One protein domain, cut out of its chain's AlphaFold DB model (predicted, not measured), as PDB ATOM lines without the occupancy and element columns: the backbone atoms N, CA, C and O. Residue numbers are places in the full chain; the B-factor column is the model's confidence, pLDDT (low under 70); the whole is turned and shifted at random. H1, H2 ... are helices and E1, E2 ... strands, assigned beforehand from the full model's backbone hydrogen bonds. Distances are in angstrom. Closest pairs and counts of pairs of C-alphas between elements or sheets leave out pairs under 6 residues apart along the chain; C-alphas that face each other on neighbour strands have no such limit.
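What this domain is: This is residues 8 to 58 of the 97 residues of an uncharacterized protein of Actinobacteria bacterium (UniProt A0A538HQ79). Two long parallel strands, E1 and E2, lie side by side as a narrow ribbon, and helix H2 runs back lengthwise over one face of it. The loop of residues 17 to 23 and the very short helix H1 make the turn at one end, where E1 and E2 end, and the tight link of H2 to E2 makes the turn at the other. The printed part has 51 residues, with two named helices and two named strands in the order E1, H1, H2, E2; the class is mixed, helices and strands, and the sheet, in the order E1, E2, is parallel. The whole is loose, with a radius of gyration of the C-alphas of 12.4 A, and elongated, spanning 36 by 19 by 13 A.

Where its parts are: Strand E1 is residues 8 to 16, 26.6 A from first to last C-alpha, beginning at C-alpha 8 at (367.571, 143.366, 312.397). Strand E2 is residues 44 to 53, also 26.6 A long, ending at C-alpha 53 at (395.078, 146.459, 311.089). H2 is residues 29 to 41, 18.4 A long, beginning at C-alpha 29 at (385.855, 153.370, 318.186). H1 is residues 24 to 27.

How they stand to each other: E1 and E2 are parallel neighbours, with 19 degrees between their directions. C-alphas 8 and 44 face each other at 4.4 A, and C-alphas 16 and 53 at 4.8 A. N 10 and O 45 are within hydrogen-bond range at 2.8 A, and so are N 50 and O 12 at 2.8 A. E2 bends by 58 degrees at residue 47. The closest C-alphas of H2 and E1 are those of Leu 32 and Phe 12, 7.2 A apart. Those of H2 and E2 are Val 39 and Glu 45, 6.2 A apart. E1, H1, H2 and E2 form a strand-helix-strand unit, two parallel neighbour strands with helices between them along the chain, and its crossover is right-handed. The closest C-alphas of H1 and E1 are those of Pro 24 and Val 16, 6.2 A apart. H1 and H2 meet only through their link. In H2 every O i to N i+4 pair is within hydrogen-bond range; H1 is too short for such a pair, and its 1 pair of O i and N i+3 is not within range.

The domain as a whole: The C-alphas farthest apart are those of Glu 19 and Gly 43, at 36.4 A. The printed part has no cut. The links of H1 to H2 and of H2 to E2 are tight, and that of E1 to H1 is short, with 7 residues. The mean pLDDT of the printed part is 77.3; residues 18 to 26 and 55 to 58 are under 70.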
ATOM      1  N   MET A   8     366.651 143.610 313.504       85.31
ATOM      2  CA  MET A   8     367.571 143.366 312.397       85.31
ATOM      3  C   MET A   8     369.006 143.271 312.924       85.31
ATOM      4  O   MET A   8     369.501 144.188 313.579       85.31
ATOM      5  N   LYS A   9     369.689 142.163 312.633       86.94
ATOM      6  CA  LYS A   9     371.040 141.878 313.136       86.94
ATOM      7  C   LYS A   9     372.099 142.310 312.127       86.94
ATOM      8  O   LYS A   9     372.032 141.947 310.955       86.94
ATOM      9  N   PHE A  10     373.105 143.039 312.597       86.31
ATOM     10  CA  PHE A  10     374.187 143.591 311.787       86.31
ATOM     11  C   PHE A  10     375.561 143.166 312.314       86.31
ATOM     12  O   PHE A  10     375.743 142.896 313.503       86.31
ATOM     13  N   ALA A  11     376.549 143.173 311.421       85.38
ATOM     14  CA  ALA A  11     377.958 143.016 311.756       85.38
ATOM     15  C   ALA A  11     378.725 144.296 311.401       85.38
ATOM     16  O   ALA A  11     378.525 144.880 310.335       85.38
ATOM     17  N   PHE A  12     379.615 144.726 312.290       85.19
ATOM     18  CA  PHE A  12     380.552 145.813 312.037       85.19
ATOM     19  C   PHE A  12     381.833 145.258 311.412       85.19
ATOM     20  O   PHE A  12     382.343 144.235 311.861       85.19
ATOM     21  N   TYR A  13     382.379 145.959 310.418       83.69
ATOM     22  CA  TYR A  13     383.725 145.708 309.908       83.69
ATOM     23  C   TYR A  13     384.514 147.020 309.827       83.69
ATOM     24  O   TYR A  13     384.150 147.922 309.070       83.69
ATOM     25  N   GLY A  14     385.587 147.124 310.611       81.12
ATOM     26  CA  GLY A  14     386.504 148.264 310.625       81.12
ATOM     27  C   GLY A  14     387.871 147.922 310.031       81.12
ATOM     28  O   GLY A  14     388.311 146.777 310.068       81.12
ATOM     29  N   ARG A  15     388.587 148.919 309.504       78.88
ATOM     30  CA  ARG A  15     389.979 148.738 309.076       78.88
ATOM     31  C   ARG A  15     390.822 149.946 309.446       78.88
ATOM     32  O   ARG A  15     390.408 151.074 309.190       78.88
ATOM     33  N   VAL A  16     392.012 149.695 309.976       77.50
ATOM     34  CA  VAL A  16     393.040 150.712 310.230       77.50
ATOM     35  C   VAL A  16     394.249 150.402 309.360       77.50
ATOM     36  O   VAL A  16     394.705 149.261 309.312       77.50
ATOM     37  N   SER A  17     394.753 151.398 308.633       70.00
ATOM     38  CA  SER A  17     395.972 151.235 307.840       70.00
ATOM     39  C   SER A  17     397.186 151.222 308.762       70.00
ATOM     40  O   SER A  17     397.357 152.128 309.572       70.00
ATOM     41  N   SER A  18     398.066 150.233 308.604       63.69
ATOM     42  CA  SER A  18     399.354 150.200 309.307       63.69
ATOM     43  C   SER A  18     400.354 151.246 308.785       63.69
ATOM     44  O   SER A  18     401.397 151.437 309.397       63.69
ATOM     45  N   GLU A  19     400.068 151.893 307.648       59.75
ATOM     46  CA  GLU A  19     400.957 152.884 307.017       59.75
ATOM     47  C   GLU A  19     400.804 154.290 307.610       59.75
ATOM     48  O   GLU A  19     401.763 155.054 307.603       59.75
ATOM     49  N   ASP A  20     399.636 154.619 308.168       60.91
ATOM     50  CA  ASP A  20     399.343 155.971 308.666       60.91
ATOM     51  C   ASP A  20     399.783 156.195 310.127       60.91
ATOM     52  O   ASP A  20     399.437 157.215 310.719       60.91
ATOM     53  N   ALA A  21     400.508 155.237 310.730       58.03
ATOM     54  CA  ALA A  21     400.921 155.242 312.144       58.03
ATOM     55  C   ALA A  21     399.774 155.553 313.131       58.03
ATOM     56  O   ALA A  21     400.002 156.035 314.241       58.03
ATOM     57  N   GLN A  22     398.529 155.295 312.722       63.69
ATOM     58  CA  GLN A  22     397.358 155.578 313.533       63.69
ATOM     59  C   GLN A  22     397.241 154.566 314.661       63.69
ATOM     60  O   GLN A  22     397.378 153.365 314.434       63.69
ATOM     61  N   ASP A  23     396.914 155.060 315.852       67.38
ATOM     62  CA  ASP A  23     396.584 154.216 316.991       67.38
ATOM     63  C   ASP A  23     395.219 153.534 316.752       67.38
ATOM     64  O   ASP A  23     394.182 154.212 316.710       67.38
ATOM     65  N   PRO A  24     395.172 152.199 316.594       65.44
ATOM     66  CA  PRO A  24     393.929 151.472 316.367       65.44
ATOM     67  C   PRO A  24     392.927 151.615 317.520       65.44
ATOM     68  O   PRO A  24     391.718 151.571 317.277       65.44
ATOM     69  N   SER A  25     393.407 151.849 318.749       66.06
ATOM     70  CA  SER A  25     392.562 152.093 319.923       66.06
ATOM     71  C   SER A  25     391.767 153.397 319.814       66.06
ATOM     72  O   SER A  25     390.702 153.512 320.413       66.06
ATOM     73  N   LEU A  26     392.225 154.352 318.994       67.56
ATOM     74  CA  LEU A  26     391.561 155.633 318.744       67.56
ATOM     75  C   LEU A  26     390.819 155.662 317.396       67.56
ATOM     76  O   LEU A  26     389.760 156.288 317.286       67.56
ATOM     77  N   SER A  27     391.327 154.957 316.381       72.81
ATOM     78  CA  SER A  27     390.760 154.968 315.023       72.81
ATOM     79  C   SER A  27     389.555 154.039 314.826       72.81
ATOM     80  O   SER A  27     388.713 154.323 313.974       72.81
ATOM     81  N   ILE A  28     389.418 152.955 315.600       73.56
ATOM     82  CA  ILE A  28     388.292 152.002 315.486       73.56
ATOM     83  C   ILE A  28     387.016 152.471 316.217       73.56
ATOM     84  O   ILE A  28     385.928 152.350 315.641       73.56
ATOM     85  N   PRO A  29     387.074 153.043 317.438       77.69
ATOM     86  CA  PRO A  29     385.855 153.370 318.186       77.69
ATOM     87  C   PRO A  29     384.975 154.435 317.524       77.69
ATOM     88  O   PRO A  29     383.748 154.394 317.617       77.69
ATOM     89  N   ARG A  30     385.587 155.403 316.834       80.38
ATOM     90  CA  ARG A  30     384.865 156.520 316.214       80.38
ATOM     91  C   ARG A  30     383.909 156.074 315.087       80.38
ATOM     92  O   ARG A  30     382.733 156.445 315.156       80.38
ATOM     93  N   PRO A  31     384.337 155.290 314.077       81.81
ATOM     94  CA  PRO A  31     383.426 154.729 313.078       81.81
ATOM     95  C   PRO A  31     382.450 153.709 313.676       81.81
ATOM     96  O   PRO A  31     381.286 153.699 313.277       81.81
ATOM     97  N   LEU A  32     382.855 152.930 314.687       84.12
ATOM     98  CA  LEU A  32     381.937 152.029 315.390       84.12
ATOM     99  C   LEU A  32     380.746 152.783 316.000       84.12
ATOM    100  O   LEU A  32     379.596 152.394 315.796       84.12
ATOM    101  N   ALA A  33     381.001 153.886 316.707       85.12
ATOM    102  CA  ALA A  33     379.947 154.696 317.309       85.12
ATOM    103  C   ALA A  33     378.989 155.285 316.256       85.12
ATOM    104  O   ALA A  33     377.790 155.430 316.507       85.12
ATOM    105  N   ALA A  34     379.494 155.614 315.062       86.75
ATOM    106  CA  ALA A  34     378.656 156.038 313.943       86.75
ATOM    107  C   ALA A  34     377.771 154.890 313.424       86.75
ATOM    108  O   ALA A  34     376.564 155.088 313.280       86.75
ATOM    109  N   CYS A  35     378.329 153.689 313.237       85.94
ATOM    110  CA  CYS A  35     377.566 152.501 312.848       85.94
ATOM    111  C   CYS A  35     376.488 152.146 313.879       85.94
ATOM    112  O   CYS A  35     375.345 151.919 313.503       85.94
ATOM    113  N   GLN A  36     376.803 152.176 315.177       87.69
ATOM    114  CA  GLN A  36     375.827 151.925 316.245       87.69
ATOM    115  C   GLN A  36     374.650 152.906 316.213       87.69
ATOM    116  O   GLN A  36     373.516 152.523 316.498       87.69
ATOM    117  N   ARG A  37     374.896 154.185 315.899       89.81
ATOM    118  CA  ARG A  37     373.821 155.177 315.738       89.81
ATOM    119  C   ARG A  37     372.951 154.865 314.522       89.81
ATOM    120  O   ARG A  37     371.734 154.880 314.651       89.81
ATOM    121  N   ALA A  38     373.564 154.545 313.383       88.12
ATOM    122  CA  ALA A  38     372.839 154.210 312.161       88.12
ATOM    123  C   ALA A  38     372.000 152.928 312.312       88.12
ATOM    124  O   ALA A  38     370.834 152.911 311.937       88.12
ATOM    125  N   VAL A  39     372.568 151.885 312.923       86.94
ATOM    126  CA  VAL A  39     371.892 150.604 313.167       86.94
ATOM    127  C   VAL A  39     370.721 150.768 314.142       86.94
ATOM    128  O   VAL A  39     369.624 150.295 313.862       86.94
ATOM    129  N   ARG A  40     370.893 151.523 315.235       88.19
ATOM    130  CA  ARG A  40     369.779 151.817 316.155       88.19
ATOM    131  C   ARG A  40     368.665 152.635 315.506       88.19
ATOM    132  O   ARG A  40     367.504 152.416 315.828       88.19
ATOM    133  N   ALA A  41     368.993 153.546 314.588       89.31
ATOM    134  CA  ALA A  41     367.994 154.361 313.892       89.31
ATOM    135  C   ALA A  41     367.033 153.531 313.021       89.31
ATOM    136  O   ALA A  41     365.930 153.986 312.742       89.31
ATOM    137  N   VAL A  42     367.434 152.318 312.623       88.88
ATOM    138  CA  VAL A  42     366.599 151.377 311.860       88.88
ATOM    139  C   VAL A  42     366.040 150.238 312.722       88.88
ATOM    140  O   VAL A  42     365.558 149.250 312.179       88.88
ATOM    141  N   GLY A  43     366.123 150.347 314.055       88.88
ATOM    142  CA  GLY A  43     365.661 149.299 314.975       88.88
ATOM    143  C   GLY A  43     366.513 148.027 314.940       88.88
ATOM    144  O   GLY A  43     366.010 146.940 315.197       88.88
ATOM    145  N   GLY A  44     367.791 148.140 314.569       88.81
ATOM    146  CA  GLY A  44     368.717 147.016 314.508       88.81
ATOM    147  C   GLY A  44     369.687 146.931 315.685       88.81
ATOM    148  O   GLY A  44     369.810 147.850 316.498       88.81
ATOM    149  N   GLU A  45     370.460 145.847 315.703       87.81
ATOM    150  CA  GLU A  45     371.497 145.557 316.694       87.81
ATOM    151  C   GLU A  45     372.803 145.100 316.020       87.81
ATOM    152  O   GLU A  45     372.784 144.315 315.071       87.81
ATOM    153  N   LEU A  46     373.954 145.583 316.507       84.19
ATOM    154  CA  LEU A  46     375.265 145.052 316.116       84.19
ATOM    155  C   LEU A  46     375.624 143.876 317.020       84.19
ATOM    156  O   LEU A  46     375.815 144.067 318.218       84.19
ATOM    157  N   ILE A  47     375.759 142.691 316.431       86.62
ATOM    158  CA  ILE A  47     375.994 141.435 317.160       86.62
ATOM    159  C   ILE A  47     377.395 140.853 316.944       86.62
ATOM    160  O   ILE A  47     377.748 139.864 317.577       86.62
ATOM    161  N   ALA A  48     378.166 141.428 316.020       80.88
ATOM    162  CA  ALA A  48     379.513 140.981 315.697       80.88
ATOM    163  C   ALA A  48     380.392 142.162 315.274       80.88
ATOM    164  O   ALA A  48     379.934 143.079 314.581       80.88
ATOM    165  N   PHE A  49     381.660 142.123 315.669       82.69
ATOM    166  CA  PHE A  49     382.643 143.177 315.463       82.69
ATOM    167  C   PHE A  49     383.916 142.588 314.860       82.69
ATOM    168  O   PHE A  49     384.727 141.943 315.524       82.69
ATOM    169  N   TYR A  50     384.111 142.848 313.576       82.31
ATOM    170  CA  TYR A  50     385.291 142.444 312.828       82.31
ATOM    171  C   TYR A  50     386.173 143.656 312.584       82.31
ATOM    172  O   TYR A  50     385.682 144.749 312.291       82.31
ATOM    173  N   TRP A  51     387.483 143.484 312.682       78.94
ATOM    174  CA  TRP A  51     388.402 144.546 312.302       78.94
ATOM    175  C   TRP A  51     389.804 144.030 312.012       78.94
ATOM    176  O   TRP A  51     390.258 143.036 312.587       78.94
ATOM    177  N   ASP A  52     390.484 144.750 311.122       74.50
ATOM    178  CA  ASP A  52     391.849 144.457 310.694       74.50
ATOM    179  C   ASP A  52     392.746 145.696 310.752       74.50
ATOM    180  O   ASP A  52     392.339 146.811 310.412       74.50
ATOM    181  N   ILE A  53     393.998 145.473 311.154       72.12
ATOM    182  CA  ILE A  53     395.078 146.459 311.089       72.12
ATOM    183  C   ILE A  53     395.994 146.038 309.943       72.12
ATOM    184  O   ILE A  53     396.774 145.090 310.063       72.12
ATOM    185  N   GLU A  54     395.845 146.689 308.794       70.19
ATOM    186  CA  GLU A  54     396.468 146.232 307.560       70.19
ATOM    187  C   GLU A  54     396.597 147.345 306.514       70.19
ATOM    188  O   GLU A  54     395.660 148.113 306.288       70.19
ATOM    189  N   SER A  55     397.754 147.422 305.845       57.75
ATOM    190  CA  SER A  55     397.984 148.377 304.757       57.75
ATOM    191  C   SER A  55     397.009 148.158 303.594       57.75
ATOM    192  O   SER A  55     396.737 147.032 303.168       57.75
ATOM    193  N   GLY A  56     396.503 149.257 303.027       56.56
ATOM    194  CA  GLY A  56     395.551 149.218 301.908       56.56
ATOM    195  C   GLY A  56     396.118 148.597 300.622       56.56
ATOM    196  O   GLY A  56     395.350 148.220 299.736       56.56
ATOM    197  N   ARG A  57     397.448 148.455 300.538       55.97
ATOM    198  CA  ARG A  57     398.196 147.939 299.383       55.97
ATOM    199  C   ARG A  57     398.233 146.413 299.247       55.97
ATOM    200  O   ARG A  57     398.752 145.926 298.247       55.97
ATOM    201  N   LYS A  58     397.687 145.642 300.193       56.59
ATOM    202  CA  LYS A  58     397.649 144.174 300.071       56.59
ATOM    203  C   LYS A  58     396.538 143.687 299.132       56.59
ATOM    204  O   LYS A  58     395.398 144.180 299.175       56.59
TER     205      LYS A  58